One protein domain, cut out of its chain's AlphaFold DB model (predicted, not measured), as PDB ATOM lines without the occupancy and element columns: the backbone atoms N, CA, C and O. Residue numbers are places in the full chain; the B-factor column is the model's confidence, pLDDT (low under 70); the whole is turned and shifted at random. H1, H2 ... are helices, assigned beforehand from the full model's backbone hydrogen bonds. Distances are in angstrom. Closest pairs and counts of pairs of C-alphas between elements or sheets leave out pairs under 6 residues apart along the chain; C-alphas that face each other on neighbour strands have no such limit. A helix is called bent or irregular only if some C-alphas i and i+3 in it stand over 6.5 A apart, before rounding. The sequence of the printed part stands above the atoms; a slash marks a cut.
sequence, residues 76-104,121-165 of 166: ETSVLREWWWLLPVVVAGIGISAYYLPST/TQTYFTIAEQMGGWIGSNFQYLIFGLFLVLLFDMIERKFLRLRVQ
ATOM      1  N   GLU A  76      88.577  88.051  54.207       53.69
ATOM      2  CA  GLU A  76      89.710  87.421  54.907       53.69
ATOM      3  C   GLU A  76      89.700  85.885  54.862       53.69
ATOM      4  O   GLU A  76      90.756  85.255  54.758       53.69
ATOM      5  N   THR A  77      88.529  85.240  54.859       53.84
ATOM      6  CA  THR A  77      88.469  83.764  54.804       53.84
ATOM      7  C   THR A  77      88.515  83.209  53.379       53.84
ATOM      8  O   THR A  77      88.864  82.040  53.184       53.84
ATOM      9  N   SER A  78      88.215  84.029  52.362       58.69
ATOM     10  CA  SER A  78      88.218  83.569  50.969       58.69
ATOM     11  C   SER A  78      89.627  83.342  50.420       58.69
ATOM     12  O   SER A  78      89.821  82.384  49.676       58.69
ATOM     13  N   VAL A  79      90.625  84.129  50.849       62.16
ATOM     14  CA  VAL A  79      92.007  83.993  50.363       62.16
ATOM     15  C   VAL A  79      92.628  82.689  50.866       62.16
ATOM     16  O   VAL A  79      93.102  81.892  50.067       62.16
ATOM     17  N   LEU A  80      92.551  82.377  52.163       69.31
ATOM     18  CA  LEU A  80      93.061  81.099  52.696       69.31
ATOM     19  C   LEU A  80      92.378  79.877  52.055       69.31
ATOM     20  O   LEU A  80      93.035  78.871  51.776       69.31
ATOM     21  N   ARG A  81      91.077  79.979  51.750       71.50
ATOM     22  CA  ARG A  81      90.324  78.941  51.028       71.50
ATOM     23  C   ARG A  81      90.745  78.830  49.558       71.50
ATOM     24  O   ARG A  81      90.857  77.718  49.045       71.50
ATOM     25  N   GLU A  82      91.020  79.952  48.894       71.31
ATOM     26  CA  GLU A  82      91.542  79.997  47.520       71.31
ATOM     27  C   GLU A  82      92.998  79.522  47.417       71.31
ATOM     28  O   GLU A  82      93.416  79.181  46.323       71.31
ATOM     29  N   TRP A  83      93.778  79.428  48.496       79.31
ATOM     30  CA  TRP A  83      95.142  78.877  48.426       79.31
ATOM     31  C   TRP A  83      95.226  77.386  48.780       79.31
ATOM     32  O   TRP A  83      96.185  76.721  48.387       79.31
ATOM     33  N   TRP A  84      94.218  76.811  49.449       85.06
ATOM     34  CA  TRP A  84      94.231  75.388  49.827       85.06
ATOM     35  C   TRP A  84      94.354  74.467  48.601       85.06
ATOM     36  O   TRP A  84      95.121  73.505  48.624       85.06
ATOM     37  N   TRP A  85      93.681  74.770  47.485       82.00
ATOM     38  CA  TRP A  85      93.734  73.909  46.291       82.00
ATOM     39  C   TRP A  85      95.118  73.855  45.618       82.00
ATOM     40  O   TRP A  85      95.360  72.948  44.823       82.00
ATOM     41  N   LEU A  86      96.041  74.765  45.955       80.75
ATOM     42  CA  LEU A  86      97.425  74.738  45.468       80.75
ATOM     43  C   LEU A  86      98.306  73.737  46.231       80.75
ATOM     44  O   LEU A  86      99.323  73.280  45.709       80.75
ATOM     45  N   LEU A  87      97.913  73.348  47.446       83.44
ATOM     46  CA  LEU A  87      98.692  72.469  48.323       83.44
ATOM     47  C   LEU A  87      98.994  71.089  47.688       83.44
ATOM     48  O   LEU A  87     100.156  70.678  47.707       83.44
ATOM     49  N   PRO A  88      98.036  70.392  47.036       81.44
ATOM     50  CA  PRO A  88      98.309  69.129  46.344       81.44
ATOM     51  C   PRO A  88      99.297  69.277  45.182       81.44
ATOM     52  O   PRO A  88     100.117  68.387  44.964       81.44
ATOM     53  N   VAL A  89      99.249  70.402  44.458       84.50
ATOM     54  CA  VAL A  89     100.153  70.688  43.329       84.50
ATOM     55  C   VAL A  89     101.587  70.842  43.829       84.50
ATOM     56  O   VAL A  89     102.508  70.266  43.252       84.50
ATOM     57  N   VAL A  90     101.775  71.556  44.943       85.38
ATOM     58  CA  VAL A  90     103.086  71.723  45.583       85.38
ATOM     59  C   VAL A  90     103.623  70.382  46.093       85.38
ATOM     60  O   VAL A  90     104.772  70.044  45.814       85.38
ATOM     61  N   VAL A  91     102.799  69.579  46.776       86.94
ATOM     62  CA  VAL A  91     103.206  68.255  47.285       86.94
ATOM     63  C   VAL A  91     103.584  67.308  46.145       86.94
ATOM     64  O   VAL A  91     104.621  66.648  46.216       86.94
ATOM     65  N   ALA A  92     102.792  67.267  45.070       82.44
ATOM     66  CA  ALA A  92     103.095  66.458  43.893       82.44
ATOM     67  C   ALA A  92     104.388  66.921  43.205       82.44
ATOM     68  O   ALA A  92     105.230  66.092  42.868       82.44
ATOM     69  N   GLY A  93     104.585  68.235  43.054       80.31
ATOM     70  CA  GLY A  93     105.806  68.803  42.480       80.31
ATOM     71  C   GLY A  93     107.060  68.444  43.277       80.31
ATOM     72  O   GLY A  93     108.064  68.033  42.692       80.31
ATOM     73  N   ILE A  94     106.996  68.522  44.612       83.44
ATOM     74  CA  ILE A  94     108.093  68.106  45.499       83.44
ATOM     75  C   ILE A  94     108.333  66.596  45.387       83.44
ATOM     76  O   ILE A  94     109.481  66.181  45.258       83.44
ATOM     77  N   GLY A  95     107.278  65.775  45.386       78.75
ATOM     78  CA  GLY A  95     107.392  64.317  45.270       78.75
ATOM     79  C   GLY A  95     108.012  63.867  43.945       78.75
ATOM     80  O   GLY A  95     108.900  63.020  43.939       78.75
ATOM     81  N   ILE A  96     107.606  64.482  42.832       79.06
ATOM     82  CA  ILE A  96     108.197  64.250  41.507       79.06
ATOM     83  C   ILE A  96     109.665  64.685  41.511       79.06
ATOM     84  O   ILE A  96     110.532  63.925  41.092       79.06
ATOM     85  N   SER A  97     109.966  65.875  42.035       73.31
ATOM     86  CA  SER A  97     111.344  66.373  42.109       73.31
ATOM     87  C   SER A  97     112.234  65.453  42.948       73.31
ATOM     88  O   SER A  97     113.341  65.138  42.534       73.31
ATOM     89  N   ALA A  98     111.738  64.961  44.086       76.94
ATOM     90  CA  ALA A  98     112.435  63.995  44.935       76.94
ATOM     91  C   ALA A  98     112.617  62.626  44.263       76.94
ATOM     92  O   ALA A  98     113.638  61.980  44.470       76.94
ATOM     93  N   TYR A  99     111.655  62.194  43.446       78.50
ATOM     94  CA  TYR A  99     111.726  60.930  42.713       78.50
ATOM     95  C   TYR A  99     112.747  60.963  41.568       78.50
ATOM     96  O   TYR A  99     113.461  59.989  41.350       78.50
ATOM     97  N   TYR A 100     112.822  62.082  40.842       72.44
ATOM     98  CA  TYR A 100     113.750  62.258  39.720       72.44
ATOM     99  C   TYR A 100     115.103  62.843  40.122       72.44
ATOM    100  O   TYR A 100     116.009  62.880  39.290       72.44
ATOM    101  N   LEU A 101     115.266  63.284  41.374       68.44
ATOM    102  CA  LEU A 101     116.580  63.582  41.928       68.44
ATOM    103  C   LEU A 101     117.403  62.285  41.884       68.44
ATOM    104  O   LEU A 101     117.041  61.312  42.547       68.44
ATOM    105  N   PRO A 102     118.481  62.232  41.083       60.56
ATOM    106  CA  PRO A 102     119.248  61.014  40.910       60.56
ATOM    107  C   PRO A 102     119.766  60.534  42.266       60.56
ATOM    108  O   PRO A 102     120.542  61.227  42.929       60.56
ATOM    109  N   SER A 103     119.403  59.312  42.653       52.78
ATOM    110  CA  SER A 103     119.965  58.612  43.820       52.78
ATOM    111  C   SER A 103     121.491  58.444  43.745       52.78
ATOM    112  O   SER A 103     122.127  58.021  44.708       52.78
ATOM    113  N   THR A 104     122.106  58.827  42.624       51.12
ATOM    114  CA  THR A 104     123.549  58.831  42.392       51.12
ATOM    115  C   THR A 104     124.315  59.877  43.208       51.12
ATOM    116  O   THR A 104     125.532  59.749  43.314       51.12
ATOM    117  N   THR A 121     122.243  45.270  27.179       53.16
ATOM    118  CA  THR A 121     121.415  46.464  27.410       53.16
ATOM    119  C   THR A 121     121.720  47.602  26.438       53.16
ATOM    120  O   THR A 121     120.821  48.390  26.171       53.16
ATOM    121  N   GLN A 122     122.923  47.681  25.855       54.47
ATOM    122  CA  GLN A 122     123.328  48.824  25.021       54.47
ATOM    123  C   GLN A 122     122.402  49.103  23.826       54.47
ATOM    124  O   GLN A 122     122.149  50.264  23.532       54.47
ATOM    125  N   THR A 123     121.824  48.087  23.180       55.59
ATOM    126  CA  THR A 123     120.954  48.297  22.006       55.59
ATOM    127  C   THR A 123     119.536  48.752  22.368       55.59
ATOM    128  O   THR A 123     118.907  49.482  21.605       55.59
ATOM    129  N   TYR A 124     119.024  48.348  23.535       53.62
ATOM    130  CA  TYR A 124     117.714  48.789  24.031       53.62
ATOM    131  C   TYR A 124     117.800  50.134  24.762       53.62
ATOM    132  O   TYR A 124     116.862  50.929  24.701       53.62
ATOM    133  N   PHE A 125     118.942  50.423  25.390       54.69
ATOM    134  CA  PHE A 125     119.184  51.681  26.091       54.69
ATOM    135  C   PHE A 125     119.286  52.864  25.126       54.69
ATOM    136  O   PHE A 125     118.723  53.909  25.412       54.69
ATOM    137  N   THR A 126     119.876  52.698  23.937       57.31
ATOM    138  CA  THR A 126     119.981  53.796  22.957       57.31
ATOM    139  C   THR A 126     118.631  54.235  22.383       57.31
ATOM    140  O   THR A 126     118.427  55.421  22.143       57.31
ATOM    141  N   ILE A 127     117.680  53.310  22.191       57.75
ATOM    142  CA  ILE A 127     116.326  53.649  21.708       57.75
ATOM    143  C   ILE A 127     115.504  54.290  22.841       57.75
ATOM    144  O   ILE A 127     114.792  55.272  22.617       57.75
ATOM    145  N   ALA A 128     115.647  53.784  24.071       54.91
ATOM    146  CA  ALA A 128     115.007  54.349  25.256       54.91
ATOM    147  C   ALA A 128     115.585  55.722  25.655       54.91
ATOM    148  O   ALA A 128     114.820  56.591  26.063       54.91
ATOM    149  N   GLU A 129     116.885  55.970  25.480       55.34
ATOM    150  CA  GLU A 129     117.509  57.290  25.664       55.34
ATOM    151  C   GLU A 129     117.058  58.287  24.598       55.34
ATOM    152  O   GLU A 129     116.822  59.450  24.915       55.34
ATOM    153  N   GLN A 130     116.869  57.857  23.347       56.50
ATOM    154  CA  GLN A 130     116.371  58.755  22.303       56.50
ATOM    155  C   GLN A 130     114.911  59.163  22.539       56.50
ATOM    156  O   GLN A 130     114.567  60.340  22.405       56.50
ATOM    157  N   MET A 131     114.053  58.221  22.940       53.25
ATOM    158  CA  MET A 131     112.651  58.515  23.259       53.25
ATOM    159  C   MET A 131     112.498  59.237  24.608       53.25
ATOM    160  O   MET A 131     111.712  60.179  24.722       53.25
ATOM    161  N   GLY A 132     113.288  58.855  25.612       55.75
ATOM    162  CA  GLY A 132     113.327  59.479  26.935       55.75
ATOM    163  C   GLY A 132     113.945  60.877  26.925       55.75
ATOM    164  O   GLY A 132     113.491  61.741  27.667       55.75
ATOM    165  N   GLY A 133     114.906  61.151  26.041       58.62
ATOM    166  CA  GLY A 133     115.477  62.484  25.846       58.62
ATOM    167  C   GLY A 133     114.499  63.451  25.180       58.62
ATOM    168  O   GLY A 133     114.417  64.616  25.574       58.62
ATOM    169  N   TRP A 134     113.694  62.980  24.222       55.09
ATOM    170  CA  TRP A 134     112.672  63.815  23.583       55.09
ATOM    171  C   TRP A 134     111.488  64.084  24.517       55.09
ATOM    172  O   TRP A 134     111.045  65.223  24.630       55.09
ATOM    173  N   ILE A 135     111.017  63.074  25.256       57.44
ATOM    174  CA  ILE A 135     109.950  63.262  26.248       57.44
ATOM    175  C   ILE A 135     110.465  64.075  27.442       57.44
ATOM    176  O   ILE A 135     109.805  65.021  27.846       57.44
ATOM    177  N   GLY A 136     111.658  63.784  27.961       60.09
ATOM    178  CA  GLY A 136     112.249  64.471  29.112       60.09
ATOM    179  C   GLY A 136     112.605  65.936  28.849       60.09
ATOM    180  O   GLY A 136     112.338  66.782  29.700       60.09
ATOM    181  N   SER A 137     113.132  66.268  27.662       63.56
ATOM    182  CA  SER A 137     113.407  67.670  27.294       63.56
ATOM    183  C   SER A 137     112.131  68.472  27.040       63.56
ATOM    184  O   SER A 137     112.079  69.654  27.374       63.56
ATOM    185  N   ASN A 138     111.077  67.837  26.513       66.88
ATOM    186  CA  ASN A 138     109.815  68.518  26.217       66.88
ATOM    187  C   ASN A 138     108.793  68.480  27.362       66.88
ATOM    188  O   ASN A 138     107.816  69.229  27.342       66.88
ATOM    189  N   PHE A 139     109.024  67.665  28.392       72.38
ATOM    190  CA  PHE A 139     108.155  67.575  29.564       72.38
ATOM    191  C   PHE A 139     108.052  68.913  30.304       72.38
ATOM    192  O   PHE A 139     106.976  69.288  30.767       72.38
ATOM    193  N   GLN A 140     109.146  69.679  30.336       71.25
ATOM    194  CA  GLN A 140     109.158  71.030  30.895       71.25
ATOM    195  C   GLN A 140     108.212  71.969  30.134       71.25
ATOM    196  O   GLN A 140     107.475  72.722  30.765       71.25
ATOM    197  N   TYR A 141     108.151  71.878  28.799       76.81
ATOM    198  CA  TYR A 141     107.219  72.673  27.991       76.81
ATOM    199  C   TYR A 141     105.766  72.226  28.156       76.81
ATOM    200  O   TYR A 141     104.873  73.067  28.113       76.81
ATOM    201  N   LEU A 142     105.511  70.935  28.390       77.62
ATOM    202  CA  LEU A 142     104.164  70.440  28.688       77.62
ATOM    203  C   LEU A 142     103.665  70.933  30.051       77.62
ATOM    204  O   LEU A 142     102.540  71.419  30.144       77.62
ATOM    205  N   ILE A 143     104.506  70.873  31.089       78.75
ATOM    206  CA  ILE A 143     104.179  71.432  32.410       78.75
ATOM    207  C   ILE A 143     103.984  72.945  32.312       78.75
ATOM    208  O   ILE A 143     103.011  73.475  32.845       78.75
ATOM    209  N   PHE A 144     104.877  73.643  31.610       78.19
ATOM    210  CA  PHE A 144     104.778  75.086  31.423       78.19
ATOM    211  C   PHE A 144     103.523  75.478  30.630       78.19
ATOM    212  O   PHE A 144     102.832  76.423  30.998       78.19
ATOM    213  N   GLY A 145     103.173  74.717  29.591       79.56
ATOM    214  CA  GLY A 145     101.941  74.898  28.828       79.56
ATOM    215  C   GLY A 145     100.693  74.686  29.683       79.56
ATOM    216  O   GLY A 145      99.792  75.520  29.663       79.56
ATOM    217  N   LEU A 146     100.663  73.626  30.498       84.12
ATOM    218  CA  LEU A 146      99.575  73.378  31.447       84.12
ATOM    219  C   LEU A 146      99.450  74.527  32.460       84.12
ATOM    220  O   LEU A 146      98.351  75.011  32.719       84.12
ATOM    221  N   PHE A 147     100.579  74.998  32.994       84.81
ATOM    222  CA  PHE A 147     100.623  76.129  33.914       84.81
ATOM    223  C   PHE A 147     100.069  77.406  33.270       84.81
ATOM    224  O   PHE A 147      99.234  78.068  33.879       84.81
ATOM    225  N   LEU A 148     100.460  77.724  32.031       85.94
ATOM    226  CA  LEU A 148      99.937  78.882  31.301       85.94
ATOM    227  C   LEU A 148      98.428  78.796  31.058       85.94
ATOM    228  O   LEU A 148      97.742  79.801  31.221       85.94
ATOM    229  N   VAL A 149      97.901  77.618  30.712       88.31
ATOM    230  CA  VAL A 149      96.453  77.412  30.533       88.31
ATOM    231  C   VAL A 149      95.699  77.661  31.841       88.31
ATOM    232  O   VAL A 149      94.691  78.366  31.839       88.31
ATOM    233  N   LEU A 150      96.207  77.150  32.965       86.12
ATOM    234  CA  LEU A 150      95.610  77.385  34.284       86.12
ATOM    235  C   LEU A 150      95.682  78.860  34.697       86.12
ATOM    236  O   LEU A 150      94.725  79.399  35.252       86.12
ATOM    237  N   LEU A 151      96.798  79.528  34.404       86.06
ATOM    238  CA  LEU A 151      96.976  80.951  34.683       86.06
ATOM    239  C   LEU A 151      96.000  81.793  33.847       86.06
ATOM    240  O   LEU A 151      95.386  82.723  34.369       86.06
ATOM    241  N   PHE A 152      95.804  81.429  32.579       90.19
ATOM    242  CA  PHE A 152      94.861  82.098  31.689       90.19
ATOM    243  C   PHE A 152      93.407  81.928  32.158       90.19
ATOM    244  O   PHE A 152      92.712  82.930  32.302       90.19
ATOM    245  N   ASP A 153      92.977  80.706  32.498       90.62
ATOM    246  CA  ASP A 153      91.643  80.439  33.071       90.62
ATOM    247  C   ASP A 153      91.420  81.233  34.373       90.62
ATOM    248  O   ASP A 153      90.361  81.821  34.599       90.62
ATOM    249  N   MET A 154      92.448  81.344  35.222       88.38
ATOM    250  CA  MET A 154      92.369  82.131  36.455       88.38
ATOM    251  C   MET A 154      92.191  83.635  36.183       88.38
ATOM    252  O   MET A 154      91.372  84.288  36.842       88.38
ATOM    253  N   ILE A 155      92.936  84.194  35.222       88.69
ATOM    254  CA  ILE A 155      92.813  85.603  34.821       88.69
ATOM    255  C   ILE A 155      91.434  85.860  34.215       88.69
ATOM    256  O   ILE A 155      90.777  86.825  34.607       88.69
ATOM    257  N   GLU A 156      90.973  84.992  33.316       91.94
ATOM    258  CA  GLU A 156      89.665  85.108  32.670       91.94
ATOM    259  C   GLU A 156      88.536  85.121  33.707       91.94
ATOM    260  O   GLU A 156      87.697  86.024  33.703       91.94
ATOM    261  N   ARG A 157      88.564  84.206  34.684       84.81
ATOM    262  CA  ARG A 157      87.581  84.178  35.778       84.81
ATOM    263  C   ARG A 157      87.601  85.445  36.626       84.81
ATOM    264  O   ARG A 157      86.534  85.928  37.004       84.81
ATOM    265  N   LYS A 158      88.778  86.006  36.933       83.88
ATOM    266  CA  LYS A 158      88.861  87.289  37.653       83.88
ATOM    267  C   LYS A 158      88.300  88.439  36.821       83.88
ATOM    268  O   LYS A 158      87.565  89.264  37.356       83.88
ATOM    269  N   PHE A 159      88.599  88.472  35.526       87.56
ATOM    270  CA  PHE A 159      88.101  89.507  34.627       87.56
ATOM    271  C   PHE A 159      86.574  89.450  34.484       87.56
ATOM    272  O   PHE A 159      85.906  90.482  34.526       87.56
ATOM    273  N   LEU A 160      86.006  88.244  34.394       83.62
ATOM    274  CA  LEU A 160      84.559  88.034  34.369       83.62
ATOM    275  C   LEU A 160      83.887  88.485  35.672       83.62
ATOM    276  O   LEU A 160      82.851  89.141  35.606       83.62
ATOM    277  N   ARG A 161      84.483  88.214  36.845       79.44
ATOM    278  CA  ARG A 161      83.954  88.715  38.131       79.44
ATOM    279  C   ARG A 161      83.939  90.246  38.187       79.44
ATOM    280  O   ARG A 161      82.940  90.816  38.609       79.44
ATOM    281  N   LEU A 162      85.006  90.900  37.725       79.44
ATOM    282  CA  LEU A 162      85.103  92.365  37.717       79.44
ATOM    283  C   LEU A 162      84.110  93.015  36.745       79.44
ATOM    284  O   LEU A 162      83.569  94.076  37.038       79.44
ATOM    285  N   ARG A 163      83.825  92.372  35.605       77.69
ATOM    286  CA  ARG A 163      82.858  92.881  34.621       77.69
ATOM    287  C   ARG A 163      81.411  92.849  35.120       77.69
ATOM    288  O   ARG A 163      80.624  93.671  34.686       77.69
ATOM    289  N   VAL A 164      81.049  91.912  35.995       72.06
ATOM    290  CA  VAL A 164      79.676  91.794  36.527       72.06
ATOM    291  C   VAL A 164      79.368  92.867  37.586       72.06
ATOM    292  O   VAL A 164      78.206  93.089  37.911       72.06
ATOM    293  N   GLN A 165      80.387  93.551  38.117       63.31
ATOM    294  CA  GLN A 165      80.239  94.575  39.160       63.31
ATOM    295  C   GLN A 165      80.113  96.018  38.627       63.31
ATOM    296  O   GLN A 165      79.940  96.934  39.430       63.31
TER     297      GLN A 165
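Overview. This is residues 76 to 104 and 121 to 165 of the 166 residues of an uncharacterized protein of bacterium (UniProt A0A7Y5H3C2). What shape do these C-alphas make? A long, nearly straight helix, H3, runs the length of an open rod, and two shorter helices, H1 and H2, follow each other roughly end to end alongside its H3b part, running the opposite way with an empty gap between. The two rows do not come into contact, and the H3a end of the long helix reaches on past H2. What is it made of, and how large is it? The printed part has 74 residues with three named helices, in the order H1, H2, H3, and no named strand; the class is all helix. It is extended, with a radius of gyration of the C-alphas of 19.1 A and spans of 64 by 24 by 12 A.

Arrangement. Is the longest helix straight? H3, residues 121 to 163, was assigned as one helix by its hydrogen bonds but is bent: C-alphas 137 and 140 are 6.5 A apart. Its arms, H3a of residues 121 to 137 and H3b of residues 140 to 163, stand at a shallow tilt of 22 degrees, and H3a has a kink of 30 degrees near residue 128. How do the other helices stand to it? H1, residues 76 to 84, and H2, residues 87 to 100, are each apart from both H3a and H3b, with no C-alpha of the one within 8 A of the other. H1 and H2 meet only through their link, a tight one of 2 residues. What do the backbone N and O atoms show? Every O i to N i+4 pair is within hydrogen-bond range in H2 and H3b, against 4 of 5 in H1 and 12 of 13 in H3a.

Along the chain. Where does the long helix run? H3a begins at C-alpha 121, (121.415, 46.464, 27.410), and measures 22.7 A from first to last C-alpha. H3b measures 34.4 A and ends at C-alpha 163, (82.858, 92.881, 34.621). Where are the shorter helices? H1 begins at C-alpha 76, (89.710, 87.421, 54.907), and is 13.8 A long; it is neither bent nor irregular, but only just: C-alphas 76 and 79 are 6.1 A apart. H2 is 20.1 A long.

Size, cuts and confidence. How far does it reach? The two C-alphas farthest apart are those of Gln 122 and Gln 165, at 64.4 A. Where is it cut? Residues 105 to 120 are not printed, and C-alphas 104 and 121 are 19.5 A apart across the cut, in the link from H2 to H3. Where is confidence low? The mean pLDDT of the printed part is 72.5, and the model is under 70 at residues 76 to 80, 101 to 104, 121 to 138 and 165.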